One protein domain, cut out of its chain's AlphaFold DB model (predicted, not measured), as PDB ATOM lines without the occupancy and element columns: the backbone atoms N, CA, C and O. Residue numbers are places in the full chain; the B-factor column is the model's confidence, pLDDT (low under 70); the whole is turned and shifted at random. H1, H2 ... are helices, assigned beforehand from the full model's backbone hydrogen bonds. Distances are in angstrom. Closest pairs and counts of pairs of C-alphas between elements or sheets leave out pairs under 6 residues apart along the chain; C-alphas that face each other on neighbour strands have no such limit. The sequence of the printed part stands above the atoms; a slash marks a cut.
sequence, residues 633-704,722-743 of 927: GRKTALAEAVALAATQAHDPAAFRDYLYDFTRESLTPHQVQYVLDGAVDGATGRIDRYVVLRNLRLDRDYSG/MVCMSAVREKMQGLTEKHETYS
ATOM      1  N   GLY A 633     372.116 295.954 130.268       93.44
ATOM      2  CA  GLY A 633     372.276 294.603 130.815       93.44
ATOM      3  C   GLY A 633     371.368 294.261 132.006       93.44
ATOM      4  O   GLY A 633     371.475 293.164 132.559       93.44
ATOM      5  N   ARG A 634     370.462 295.157 132.427       94.81
ATOM      6  CA  ARG A 634     369.573 294.948 133.588       94.81
ATOM      7  C   ARG A 634     368.339 294.102 133.234       94.81
ATOM      8  O   ARG A 634     367.251 294.633 133.023       94.81
ATOM      9  N   LYS A 635     368.491 292.774 133.211       95.69
ATOM     10  CA  LYS A 635     367.422 291.822 132.824       95.69
ATOM     11  C   LYS A 635     366.167 291.877 133.704       95.69
ATOM     12  O   LYS A 635     365.064 291.830 133.173       95.69
ATOM     13  N   THR A 636     366.326 292.013 135.021       94.31
ATOM     14  CA  THR A 636     365.200 292.067 135.972       94.31
ATOM     15  C   THR A 636     364.354 293.327 135.779       94.31
ATOM     16  O   THR A 636     363.134 293.251 135.693       94.31
ATOM     17  N   ALA A 637     365.005 294.481 135.600       93.00
ATOM     18  CA  ALA A 637     364.327 295.743 135.304       93.00
ATOM     19  C   ALA A 637     363.588 295.690 133.957       93.00
ATOM     20  O   ALA A 637     362.466 296.174 133.851       93.00
ATOM     21  N   LEU A 638     364.184 295.053 132.942       96.12
ATOM     22  CA  LEU A 638     363.509 294.829 131.666       96.12
ATOM     23  C   LEU A 638     362.270 293.933 131.825       96.12
ATOM     24  O   LEU A 638     361.227 294.240 131.256       96.12
ATOM     25  N   ALA A 639     362.363 292.851 132.603       96.69
ATOM     26  CA  ALA A 639     361.233 291.963 132.863       96.69
ATOM     27  C   ALA A 639     360.073 292.705 133.552       96.69
ATOM     28  O   ALA A 639     358.920 292.564 133.149       96.69
ATOM     29  N   GLU A 640     360.371 293.557 134.537       95.50
ATOM     30  CA  GLU A 640     359.371 294.418 135.177       95.50
ATOM     31  C   GLU A 640     358.738 295.401 134.183       95.50
ATOM     32  O   GLU A 640     357.512 295.482 134.111       95.50
ATOM     33  N   ALA A 641     359.548 296.097 133.376       95.19
ATOM     34  CA  ALA A 641     359.070 297.055 132.377       95.19
ATOM     35  C   ALA A 641     358.138 296.401 131.348       95.19
ATOM     36  O   ALA A 641     357.071 296.934 131.049       95.19
ATOM     37  N   VAL A 642     358.510 295.221 130.845       96.19
ATOM     38  CA  VAL A 642     357.698 294.442 129.901       96.19
ATOM     39  C   VAL A 642     356.380 294.006 130.541       96.19
ATOM     40  O   VAL A 642     355.329 294.134 129.915       96.19
ATOM     41  N   ALA A 643     356.412 293.525 131.789       96.62
ATOM     42  CA  ALA A 643     355.204 293.120 132.502       96.62
ATOM     43  C   ALA A 643     354.246 294.303 132.717       96.62
ATOM     44  O   ALA A 643     353.038 294.157 132.547       96.62
ATOM     45  N   LEU A 644     354.785 295.479 133.045       95.25
ATOM     46  CA  LEU A 644     354.008 296.705 133.217       95.25
ATOM     47  C   LEU A 644     353.407 297.193 131.905       95.25
ATOM     48  O   LEU A 644     352.205 297.450 131.858       95.25
ATOM     49  N   ALA A 645     354.212 297.249 130.843       96.00
ATOM     50  CA  ALA A 645     353.742 297.600 129.508       96.00
ATOM     51  C   ALA A 645     352.605 296.667 129.064       96.00
ATOM     52  O   ALA A 645     351.581 297.146 128.594       96.00
ATOM     53  N   ALA A 646     352.727 295.353 129.296       96.44
ATOM     54  CA  ALA A 646     351.671 294.387 128.990       96.44
ATOM     55  C   ALA A 646     350.395 294.615 129.822       96.44
ATOM     56  O   ALA A 646     349.293 294.487 129.303       96.44
ATOM     57  N   THR A 647     350.526 294.984 131.102       95.62
ATOM     58  CA  THR A 647     349.357 295.230 131.967       95.62
ATOM     59  C   THR A 647     348.622 296.534 131.663       95.62
ATOM     60  O   THR A 647     347.420 296.615 131.910       95.62
ATOM     61  N   GLN A 648     349.333 297.554 131.172       95.00
ATOM     62  CA  GLN A 648     348.779 298.885 130.907       95.00
ATOM     63  C   GLN A 648     348.304 299.048 129.464       95.00
ATOM     64  O   GLN A 648     347.370 299.801 129.211       95.00
ATOM     65  N   ALA A 649     348.910 298.338 128.515       95.25
ATOM     66  CA  ALA A 649     348.543 298.445 127.116       95.25
ATOM     67  C   ALA A 649     347.207 297.757 126.806       95.25
ATOM     68  O   ALA A 649     346.991 296.584 127.118       95.25
ATOM     69  N   HIS A 650     346.323 298.495 126.136       92.88
ATOM     70  CA  HIS A 650     345.043 297.993 125.630       92.88
ATOM     71  C   HIS A 650     345.123 297.492 124.184       92.88
ATOM     72  O   HIS A 650     344.236 296.770 123.738       92.88
ATOM     73  N   ASP A 651     346.178 297.859 123.460       94.31
ATOM     74  CA  ASP A 651     346.429 297.437 122.090       94.31
ATOM     75  C   ASP A 651     347.946 297.270 121.821       94.31
ATOM     76  O   ASP A 651     348.794 297.690 122.623       94.31
ATOM     77  N   PRO A 652     348.331 296.638 120.696       92.75
ATOM     78  CA  PRO A 652     349.738 296.462 120.331       92.75
ATOM     79  C   PRO A 652     350.516 297.775 120.163       92.75
ATOM     80  O   PRO A 652     351.730 297.810 120.382       92.75
ATOM     81  N   ALA A 653     349.837 298.853 119.759       92.19
ATOM     82  CA  ALA A 653     350.457 300.157 119.550       92.19
ATOM     83  C   ALA A 653     350.837 300.809 120.887       92.19
ATOM     84  O   ALA A 653     351.988 301.213 121.054       92.19
ATOM     85  N   ALA A 654     349.922 300.814 121.857       93.88
ATOM     86  CA  ALA A 654     350.180 301.251 123.217       93.88
ATOM     87  C   ALA A 654     351.292 300.412 123.837       93.88
ATOM     88  O   ALA A 654     352.212 300.983 124.405       93.88
ATOM     89  N   PHE A 655     351.290 299.082 123.673       96.06
ATOM     90  CA  PHE A 655     352.365 298.234 124.205       96.06
ATOM     91  C   PHE A 655     353.745 298.660 123.696       96.06
ATOM     92  O   PHE A 655     354.692 298.761 124.478       96.06
ATOM     93  N   ARG A 656     353.855 298.954 122.396       94.19
ATOM     94  CA  ARG A 656     355.093 299.461 121.799       94.19
ATOM     95  C   ARG A 656     355.505 300.801 122.402       94.19
ATOM     96  O   ARG A 656     356.677 300.976 122.721       94.19
ATOM     97  N   ASP A 657     354.567 301.731 122.536       92.50
ATOM     98  CA  ASP A 657     354.844 303.084 123.023       92.50
ATOM     99  C   ASP A 657     355.211 303.059 124.525       92.50
ATOM    100  O   ASP A 657     356.189 303.681 124.942       92.50
ATOM    101  N   TYR A 658     354.527 302.221 125.312       93.06
ATOM    102  CA  TYR A 658     354.858 301.906 126.702       93.06
ATOM    103  C   TYR A 658     356.272 301.334 126.834       93.06
ATOM    104  O   TYR A 658     357.048 301.794 127.670       93.06
ATOM    105  N   LEU A 659     356.639 300.357 125.998       91.38
ATOM    106  CA  LEU A 659     357.968 299.750 126.028       91.38
ATOM    107  C   LEU A 659     359.067 300.738 125.599       91.38
ATOM    108  O   LEU A 659     360.149 300.736 126.191       91.38
ATOM    109  N   TYR A 660     358.777 301.608 124.624       91.56
ATOM    110  CA  TYR A 660     359.690 302.653 124.151       91.56
ATOM    111  C   TYR A 660     360.079 303.631 125.263       91.56
ATOM    112  O   TYR A 660     361.243 304.013 125.361       91.56
ATOM    113  N   ASP A 661     359.143 303.999 126.138       90.06
ATOM    114  CA  ASP A 661     359.442 304.897 127.257       90.06
ATOM    115  C   ASP A 661     360.455 304.308 128.243       90.06
ATOM    116  O   ASP A 661     361.247 305.049 128.831       90.06
ATOM    117  N   PHE A 662     360.456 302.982 128.410       86.69
ATOM    118  CA  PHE A 662     361.380 302.302 129.312       86.69
ATOM    119  C   PHE A 662     362.746 302.054 128.671       86.69
ATOM    120  O   PHE A 662     363.770 302.332 129.293       86.69
ATOM    121  N   THR A 663     362.782 301.541 127.438       85.81
ATOM    122  CA  THR A 663     364.037 301.111 126.802       85.81
ATOM    123  C   THR A 663     364.677 302.185 125.925       85.81
ATOM    124  O   THR A 663     365.865 302.097 125.630       85.81
ATOM    125  N   ARG A 664     363.927 303.218 125.514       84.31
ATOM    126  CA  ARG A 664     364.300 304.212 124.483       84.31
ATOM    127  C   ARG A 664     364.592 303.616 123.103       84.31
ATOM    128  O   ARG A 664     365.067 304.329 122.218       84.31
ATOM    129  N   GLU A 665     364.281 302.340 122.898       86.38
ATOM    130  CA  GLU A 665     364.403 301.665 121.611       86.38
ATOM    131  C   GLU A 665     363.036 301.437 120.982       86.38
ATOM    132  O   GLU A 665     362.123 300.882 121.593       86.38
ATOM    133  N   SER A 666     362.889 301.852 119.725       85.25
ATOM    134  CA  SER A 666     361.659 301.645 118.969       85.25
ATOM    135  C   SER A 666     361.674 300.265 118.320       85.25
ATOM    136  O   SER A 666     362.366 300.059 117.320       85.25
ATOM    137  N   LEU A 667     360.885 299.335 118.857       92.12
ATOM    138  CA  LEU A 667     360.594 298.088 118.157       92.12
ATOM    139  C   LEU A 667     359.762 298.384 116.905       92.12
ATOM    140  O   LEU A 667     358.790 299.143 116.938       92.12
ATOM    141  N   THR A 668     360.133 297.763 115.791       93.81
ATOM    142  CA  THR A 668     359.333 297.813 114.562       93.81
ATOM    143  C   THR A 668     357.969 297.137 114.785       93.81
ATOM    144  O   THR A 668     357.870 296.226 115.610       93.81
ATOM    145  N   PRO A 669     356.908 297.516 114.046       93.31
ATOM    146  CA  PRO A 669     355.585 296.894 114.191       93.31
ATOM    147  C   PRO A 669     355.611 295.362 114.071       93.31
ATOM    148  O   PRO A 669     354.930 294.666 114.814       93.31
ATOM    149  N   HIS A 670     356.470 294.836 113.198       94.12
ATOM    150  CA  HIS A 670     356.661 293.402 113.007       94.12
ATOM    151  C   HIS A 670     357.333 292.717 114.213       94.12
ATOM    152  O   HIS A 670     356.926 291.634 114.626       94.12
ATOM    153  N   GLN A 671     358.324 293.363 114.838       95.56
ATOM    154  CA  GLN A 671     358.929 292.865 116.081       95.56
ATOM    155  C   GLN A 671     357.918 292.854 117.232       95.56
ATOM    156  O   GLN A 671     357.874 291.895 117.997       95.56
ATOM    157  N   VAL A 672     357.075 293.888 117.332       95.81
ATOM    158  CA  VAL A 672     355.984 293.936 118.319       95.81
ATOM    159  C   VAL A 672     355.008 292.786 118.088       95.81
ATOM    160  O   VAL A 672     354.638 292.105 119.041       95.81
ATOM    161  N   GLN A 673     354.654 292.509 116.831       95.25
ATOM    162  CA  GLN A 673     353.791 291.384 116.486       95.25
ATOM    163  C   GLN A 673     354.406 290.041 116.901       95.25
ATOM    164  O   GLN A 673     353.709 289.236 117.505       95.25
ATOM    165  N   TYR A 674     355.708 289.815 116.687       95.69
ATOM    166  CA  TYR A 674     356.373 288.598 117.172       95.69
ATOM    167  C   TYR A 674     356.357 288.458 118.695       95.69
ATOM    168  O   TYR A 674     356.172 287.349 119.202       95.69
ATOM    169  N   VAL A 675     356.564 289.562 119.418       96.50
ATOM    170  CA  VAL A 675     356.560 289.584 120.889       96.50
ATOM    171  C   VAL A 675     355.160 289.301 121.441       96.50
ATOM    172  O   VAL A 675     355.032 288.556 122.414       96.50
ATOM    173  N   LEU A 676     354.125 289.854 120.805       96.69
ATOM    174  CA  LEU A 676     352.726 289.729 121.220       96.69
ATOM    175  C   LEU A 676     352.003 288.511 120.634       96.69
ATOM    176  O   LEU A 676     350.849 288.265 120.989       96.69
ATOM    177  N   ASP A 677     352.647 287.742 119.758       95.25
ATOM    178  CA  ASP A 677     352.004 286.594 119.130       95.25
ATOM    179  C   ASP A 677     351.651 285.517 120.169       95.25
ATOM    180  O   ASP A 677     352.510 285.019 120.911       95.25
ATOM    181  N   GLY A 678     350.358 285.192 120.232       93.12
ATOM    182  CA  GLY A 678     349.743 284.338 121.249       93.12
ATOM    183  C   GLY A 678     349.530 284.991 122.622       93.12
ATOM    184  O   GLY A 678     348.970 284.341 123.498       93.12
ATOM    185  N   ALA A 679     349.963 286.239 122.830       96.31
ATOM    186  CA  ALA A 679     349.798 286.951 124.100       96.31
ATOM    187  C   ALA A 679     348.513 287.788 124.169       96.31
ATOM    188  O   ALA A 679     348.062 288.109 125.262       96.31
ATOM    189  N   VAL A 680     347.933 288.167 123.029       96.25
ATOM    190  CA  VAL A 680     346.674 288.923 122.997       96.25
ATOM    191  C   VAL A 680     345.508 287.952 123.169       96.25
ATOM    192  O   VAL A 680     345.290 287.084 122.324       96.25
ATOM    193  N   ASP A 681     344.749 288.103 124.251       94.12
ATOM    194  CA  ASP A 681     343.519 287.344 124.458       94.12
ATOM    195  C   ASP A 681     342.460 287.797 123.443       94.12
ATOM    196  O   ASP A 681     342.007 288.943 123.466       94.12
ATOM    197  N   GLY A 682     342.045 286.891 122.556       91.69
ATOM    198  CA  GLY A 682     341.064 287.183 121.511       91.69
ATOM    199  C   GLY A 682     339.690 287.610 122.040       91.69
ATOM    200  O   GLY A 682     338.945 288.257 121.309       91.69
ATOM    201  N   ALA A 683     339.350 287.285 123.294       92.25
ATOM    202  CA  ALA A 683     338.074 287.671 123.893       92.25
ATOM    203  C   ALA A 683     338.107 289.067 124.536       92.25
ATOM    204  O   ALA A 683     337.132 289.810 124.442       92.25
ATOM    205  N   THR A 684     339.208 289.425 125.205       90.88
ATOM    206  CA  THR A 684     339.303 290.676 125.981       90.88
ATOM    207  C   THR A 684     340.167 291.751 125.329       90.88
ATOM    208  O   THR A 684     340.145 292.896 125.779       90.88
ATOM    209  N   GLY A 685     340.952 291.399 124.306       91.50
ATOM    210  CA  GLY A 685     341.970 292.263 123.708       91.50
ATOM    211  C   GLY A 685     343.136 292.584 124.649       91.50
ATOM    212  O   GLY A 685     344.020 293.354 124.284       91.50
ATOM    213  N   ARG A 686     343.160 292.020 125.864       95.50
ATOM    214  CA  ARG A 686     344.220 292.271 126.843       95.50
ATOM    215  C   ARG A 686     345.461 291.461 126.508       95.50
ATOM    216  O   ARG A 686     345.377 290.330 126.037       95.50
ATOM    217  N   ILE A 687     346.616 292.046 126.800       97.06
ATOM    218  CA  ILE A 687     347.912 291.412 126.595       97.06
ATOM    219  C   ILE A 687     348.283 290.629 127.861       97.06
ATOM    220  O   ILE A 687     348.474 291.204 128.933       97.06
ATOM    221  N   ASP A 688     348.399 289.306 127.750       96.81
ATOM    222  CA  ASP A 688     348.845 288.444 128.840       96.81
ATOM    223  C   ASP A 688     350.351 288.622 129.083       96.81
ATOM    224  O   ASP A 688     351.207 288.148 128.327       96.81
ATOM    225  N   ARG A 689     350.676 289.284 130.198       96.50
ATOM    226  CA  ARG A 689     352.052 289.545 130.637       96.50
ATOM    227  C   ARG A 689     352.918 288.285 130.715       96.50
ATOM    228  O   ARG A 689     354.110 288.357 130.419       96.50
ATOM    229  N   TYR A 690     352.355 287.138 131.095       96.44
ATOM    230  CA  TYR A 690     353.127 285.909 131.282       96.44
ATOM    231  C   TYR A 690     353.539 285.299 129.947       96.44
ATOM    232  O   TYR A 690     354.663 284.809 129.811       96.44
ATOM    233  N   VAL A 691     352.669 285.385 128.939       96.75
ATOM    234  CA  VAL A 691     352.985 284.933 127.582       96.75
ATOM    235  C   VAL A 691     354.062 285.825 126.964       96.75
ATOM    236  O   VAL A 691     355.030 285.305 126.410       96.75
ATOM    237  N   VAL A 692     353.976 287.150 127.146       97.12
ATOM    238  CA  VAL A 692     355.007 288.089 126.664       97.12
ATOM    239  C   VAL A 692     356.370 287.825 127.320       97.12
ATOM    240  O   VAL A 692     357.386 287.724 126.627       97.12
ATOM    241  N   LEU A 693     356.410 287.653 128.649       97.50
ATOM    242  CA  LEU A 693     357.644 287.325 129.373       97.50
ATOM    243  C   LEU A 693     358.240 285.989 128.916       97.50
ATOM    244  O   LEU A 693     359.460 285.874 128.766       97.50
ATOM    245  N   ARG A 694     357.391 284.992 128.640       97.12
ATOM    246  CA  ARG A 694     357.810 283.687 128.120       97.12
ATOM    247  C   ARG A 694     358.366 283.785 126.698       97.12
ATOM    248  O   ARG A 694     359.415 283.195 126.433       97.12
ATOM    249  N   ASN A 695     357.733 284.563 125.817       96.75
ATOM    250  CA  ASN A 695     358.204 284.806 124.448       96.75
ATOM    251  C   ASN A 695     359.612 285.427 124.442       96.75
ATOM    252  O   ASN A 695     360.471 285.016 123.662       96.75
ATOM    253  N   LEU A 696     359.886 286.349 125.373       97.00
ATOM    254  CA  LEU A 696     361.200 286.983 125.540       97.00
ATOM    255  C   LEU A 696     362.180 286.187 126.423       97.00
ATOM    256  O   LEU A 696     363.329 286.604 126.582       97.00
ATOM    257  N   ARG A 697     361.774 285.037 126.986       97.06
ATOM    258  CA  ARG A 697     362.562 284.240 127.949       97.06
ATOM    259  C   ARG A 697     363.064 285.069 129.149       97.06
ATOM    260  O   ARG A 697     364.223 284.934 129.556       97.06
ATOM    261  N   LEU A 698     362.205 285.957 129.651       96.62
ATOM    262  CA  LEU A 698     362.396 286.794 130.846       96.62
ATOM    263  C   LEU A 698     361.560 286.296 132.041       96.62
ATOM    264  O   LEU A 698     361.552 286.922 133.095       96.62
ATOM    265  N   ASP A 699     360.881 285.161 131.889       95.56
ATOM    266  CA  ASP A 699     360.074 284.488 132.909       95.56
ATOM    267  C   ASP A 699     360.853 284.225 134.208       95.56
ATOM    268  O   ASP A 699     360.341 284.467 135.294       95.56
ATOM    269  N   ARG A 700     362.116 283.796 134.102       92.44
ATOM    270  CA  ARG A 700     362.992 283.558 135.266       92.44
ATOM    271  C   ARG A 700     363.566 284.831 135.884       92.44
ATOM    272  O   ARG A 700     363.993 284.803 137.033       92.44
ATOM    273  N   ASP A 701     363.621 285.909 135.107       92.06
ATOM    274  CA  ASP A 701     364.179 287.195 135.528       92.06
ATOM    275  C   ASP A 701     363.105 288.075 136.213       92.06
ATOM    276  O   ASP A 701     363.439 289.086 136.832       92.06
ATOM    277  N   TYR A 702     361.823 287.696 136.127       91.19
ATOM    278  CA  TYR A 702     360.702 288.388 136.762       91.19
ATOM    279  C   TYR A 702     360.470 287.886 138.197       91.19
ATOM    280  O   TYR A 702     360.126 286.728 138.419       91.19
ATOM    281  N   SER A 703     360.623 288.766 139.189       80.56
ATOM    282  CA  SER A 703     360.487 288.448 140.623       80.56
ATOM    283  C   SER A 703     359.089 288.714 141.206       80.56
ATOM    284  O   SER A 703     358.882 288.539 142.406       80.56
ATOM    285  N   GLY A 704     358.123 289.141 140.384       73.62
ATOM    286  CA  GLY A 704     356.850 289.711 140.847       73.62
ATOM    287  C   GLY A 704     355.847 288.749 141.498       73.62
ATOM    288  O   GLY A 704     354.852 289.224 142.037       73.62
ATOM    289  N   MET A 722     362.546 303.666 136.987       56.25
ATOM    290  CA  MET A 722     361.662 303.508 135.819       56.25
ATOM    291  C   MET A 722     360.364 304.310 135.967       56.25
ATOM    292  O   MET A 722     359.509 303.961 136.772       56.25
ATOM    293  N   VAL A 723     360.198 305.371 135.173       63.97
ATOM    294  CA  VAL A 723     358.949 306.149 135.076       63.97
ATOM    295  C   VAL A 723     358.411 306.022 133.657       63.97
ATOM    296  O   VAL A 723     359.092 306.400 132.706       63.97
ATOM    297  N   CYS A 724     357.188 305.516 133.513       69.94
ATOM    298  CA  CYS A 724     356.518 305.480 132.219       69.94
ATOM    299  C   CYS A 724     355.852 306.826 131.914       69.94
ATOM    300  O   CYS A 724     354.848 307.187 132.533       69.94
ATOM    301  N   MET A 725     356.389 307.562 130.945       68.12
ATOM    302  CA  MET A 725     355.862 308.876 130.569       68.12
ATOM    303  C   MET A 725     354.501 308.792 129.862       68.12
ATOM    304  O   MET A 725     353.699 309.717 129.995       68.12
ATOM    305  N   SER A 726     354.209 307.695 129.162       71.31
ATOM    306  CA  SER A 726     352.941 307.452 128.466       71.31
ATOM    307  C   SER A 726     351.796 307.206 129.445       71.31
ATOM    308  O   SER A 726     350.772 307.873 129.323       71.31
ATOM    309  N   ALA A 727     352.001 306.406 130.500       66.44
ATOM    310  CA  ALA A 727     351.006 306.247 131.572       66.44
ATOM    311  C   ALA A 727     350.736 307.562 132.306       66.44
ATOM    312  O   ALA A 727     349.593 307.881 132.635       66.44
ATOM    313  N   VAL A 728     351.785 308.353 132.566       66.31
ATOM    314  CA  VAL A 728     351.630 309.676 133.189       66.31
ATOM    315  C   VAL A 728     350.829 310.602 132.276       66.31
ATOM    316  O   VAL A 728     349.940 311.307 132.751       66.31
ATOM    317  N   ARG A 729     351.087 310.579 130.964       72.62
ATOM    318  CA  ARG A 729     350.359 311.391 129.984       72.62
ATOM    319  C   ARG A 729     348.893 310.983 129.870       72.62
ATOM    320  O   ARG A 729     348.043 311.866 129.883       72.62
ATOM    321  N   GLU A 730     348.600 309.688 129.819       72.12
ATOM    322  CA  GLU A 730     347.232 309.159 129.765       72.12
ATOM    323  C   GLU A 730     346.453 309.516 131.042       72.12
ATOM    324  O   GLU A 730     345.328 310.017 130.987       72.12
ATOM    325  N   LYS A 731     347.095 309.395 132.211       71.44
ATOM    326  CA  LYS A 731     346.507 309.800 133.495       71.44
ATOM    327  C   LYS A 731     346.265 311.310 133.574       71.44
ATOM    328  O   LYS A 731     345.231 311.730 134.088       71.44
ATOM    329  N   MET A 732     347.184 312.124 133.052       67.38
ATOM    330  CA  MET A 732     347.017 313.580 132.971       67.38
ATOM    331  C   MET A 732     345.893 313.973 132.008       67.38
ATOM    332  O   MET A 732     345.101 314.846 132.348       67.38
ATOM    333  N   GLN A 733     345.765 313.299 130.862       70.75
ATOM    334  CA  GLN A 733     344.661 313.517 129.921       70.75
ATOM    335  C   GLN A 733     343.303 313.188 130.558       70.75
ATOM    336  O   GLN A 733     342.389 314.014 130.528       70.75
ATOM    337  N   GLY A 734     343.199 312.057 131.264       68.25
ATOM    338  CA  GLY A 734     341.983 311.708 132.002       68.25
ATOM    339  C   GLY A 734     341.645 312.686 133.140       68.25
ATOM    340  O   GLY A 734     340.471 312.891 133.454       68.25
ATOM    341  N   LEU A 735     342.647 313.321 133.760       65.38
ATOM    342  CA  LEU A 735     342.428 314.376 134.758       65.38
ATOM    343  C   LEU A 735     341.971 315.690 134.116       65.38
ATOM    344  O   LEU A 735     341.082 316.339 134.665       65.38
ATOM    345  N   THR A 736     342.510 316.061 132.950       65.62
ATOM    346  CA  THR A 736     342.065 317.260 132.225       65.62
ATOM    347  C   THR A 736     340.621 317.141 131.748       65.62
ATOM    348  O   THR A 736     339.852 318.080 131.927       65.62
ATOM    349  N   GLU A 737     340.208 315.967 131.262       67.25
ATOM    350  CA  GLU A 737     338.818 315.718 130.853       67.25
ATOM    351  C   GLU A 737     337.855 315.786 132.052       67.25
ATOM    352  O   GLU A 737     336.787 316.402 131.981       67.25
ATOM    353  N   LYS A 738     338.256 315.240 133.210       67.75
ATOM    354  CA  LYS A 738     337.476 315.356 134.454       67.75
ATOM    355  C   LYS A 738     337.394 316.799 134.950       67.75
ATOM    356  O   LYS A 738     336.314 317.241 135.338       67.75
ATOM    357  N   HIS A 739     338.487 317.557 134.893       57.81
ATOM    358  CA  HIS A 739     338.502 318.965 135.285       57.81
ATOM    359  C   HIS A 739     337.616 319.828 134.370       57.81
ATOM    360  O   HIS A 739     336.912 320.719 134.844       57.81
ATOM    361  N   GLU A 740     337.572 319.530 133.070       63.91
ATOM    362  CA  GLU A 740     336.711 320.233 132.116       63.91
ATOM    363  C   GLU A 740     335.219 319.969 132.389       63.91
ATOM    364  O   GLU A 740     334.411 320.903 132.386       63.91
ATOM    365  N   THR A 741     334.852 318.733 132.752       70.50
ATOM    366  CA  THR A 741     333.478 318.421 133.189       70.50
ATOM    367  C   THR A 741     333.100 319.099 134.514       70.50
ATOM    368  O   THR A 741     331.986 319.614 134.643       70.50
ATOM    369  N   TYR A 742     334.027 319.191 135.474       62.34
ATOM    370  CA  TYR A 742     333.793 319.875 136.751       62.34
ATOM    371  C   TYR A 742     333.649 321.395 136.571       62.34
ATOM    372  O   TYR A 742     332.702 321.996 137.080       62.34
ATOM    373  N   SER A 743     334.523 322.006 135.762       71.25
ATOM    374  CA  SER A 743     334.481 323.438 135.439       71.25
ATOM    375  C   SER A 743     333.197 323.824 134.700       71.25
ATOM    376  O   SER A 743     332.583 324.846 135.011       71.25
TER     377      SER A 743
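AT A GLANCE: This is residues 633 to 704 and 722 to 743 of the 927 residues of an uncharacterized protein of Giardia muris (UniProt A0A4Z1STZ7). A long straight helix, H5, makes an arm whose residues 728 to 743 stick out from a small dense body of four helices, H1 to H4. In that body H1 and H2 form a helical hairpin, H3 packs across the first part of H2, H4 packs on H1, and H3 and H4 meet to close a ring of contacts. The printed part has 94 residues with five named helices, H1, H2, H3, H4 and H5 in chain order, and no named strand; the class is all helix. The whole is only just compact, close to loose, with a radius of gyration of the C-alphas of 14.5 A, and it is only just elongated, spanning 49 by 32 by 26 A.

IN THESE COORDINATES: H5, residues 725 to 743, is the longest helix at 26.3 A, from C-alpha 725 at (355.862, 308.876, 130.569) to C-alpha 743 at (334.481, 323.438, 135.439). H2 is residues 652 to 663, 16.4 A long. H1 is residues 635 to 648, 20.0 A long, beginning with C-alpha 635 at (367.422, 291.822, 132.824). H3 is residues 669 to 676, 10.4 A, and H4 is residues 689 to 695, 9.9 A.

HOW THE PARTS SIT: H5 touches H2 with residues 725 to 727 alone, at a steep tilt of 63 degrees, opposite ways; the closest C-alphas are those of Tyr 658 and Ser 726, 6.1 A apart. H2 is the hub, touching H1, H3 and H5. The hairpin of H1 and H2 has a shallow tilt of 33 degrees, only just short of steep, and the C-alphas of Ala 645 and Tyr 658 come closest at 5.3 A. H3 touches H2 about perpendicular at 89 degrees, closest at the C-alphas of Arg 656 and Val 672, 6.6 A. H4 touches H1 at a steep tilt of 51 degrees, opposite ways, closest at the C-alphas of Ala 643 and Arg 689, 5.1 A. H3 and H4 touch, only just about perpendicular at 73 degrees, with the C-alphas of Leu 676 and Val 692 closest at 6.1 A. The helix packing is mostly crossed. H1 and H3 are apart, as are H2 and H4. In H1, H3, H4 and H5 every O i to N i+4 pair is within hydrogen-bond range; in H2 it is 7 of 8.

THE WHOLE: The C-alphas farthest apart are those of Arg 700 and Ser 743, 49.0 A. Without the free-standing residues 728 to 743, the body spans 33 by 26 by 21 A. The link from H3 to H4, residues 677 to 688, is long. Residues 705 to 721 are cut out, and C-alphas 704 and 722 are 15.5 A apart across the cut. Mean pLDDT of the printed part is 87.4; 15 residues are under 70, at 722 to 725, 727 to 728, 732, 734 to 740 and 742.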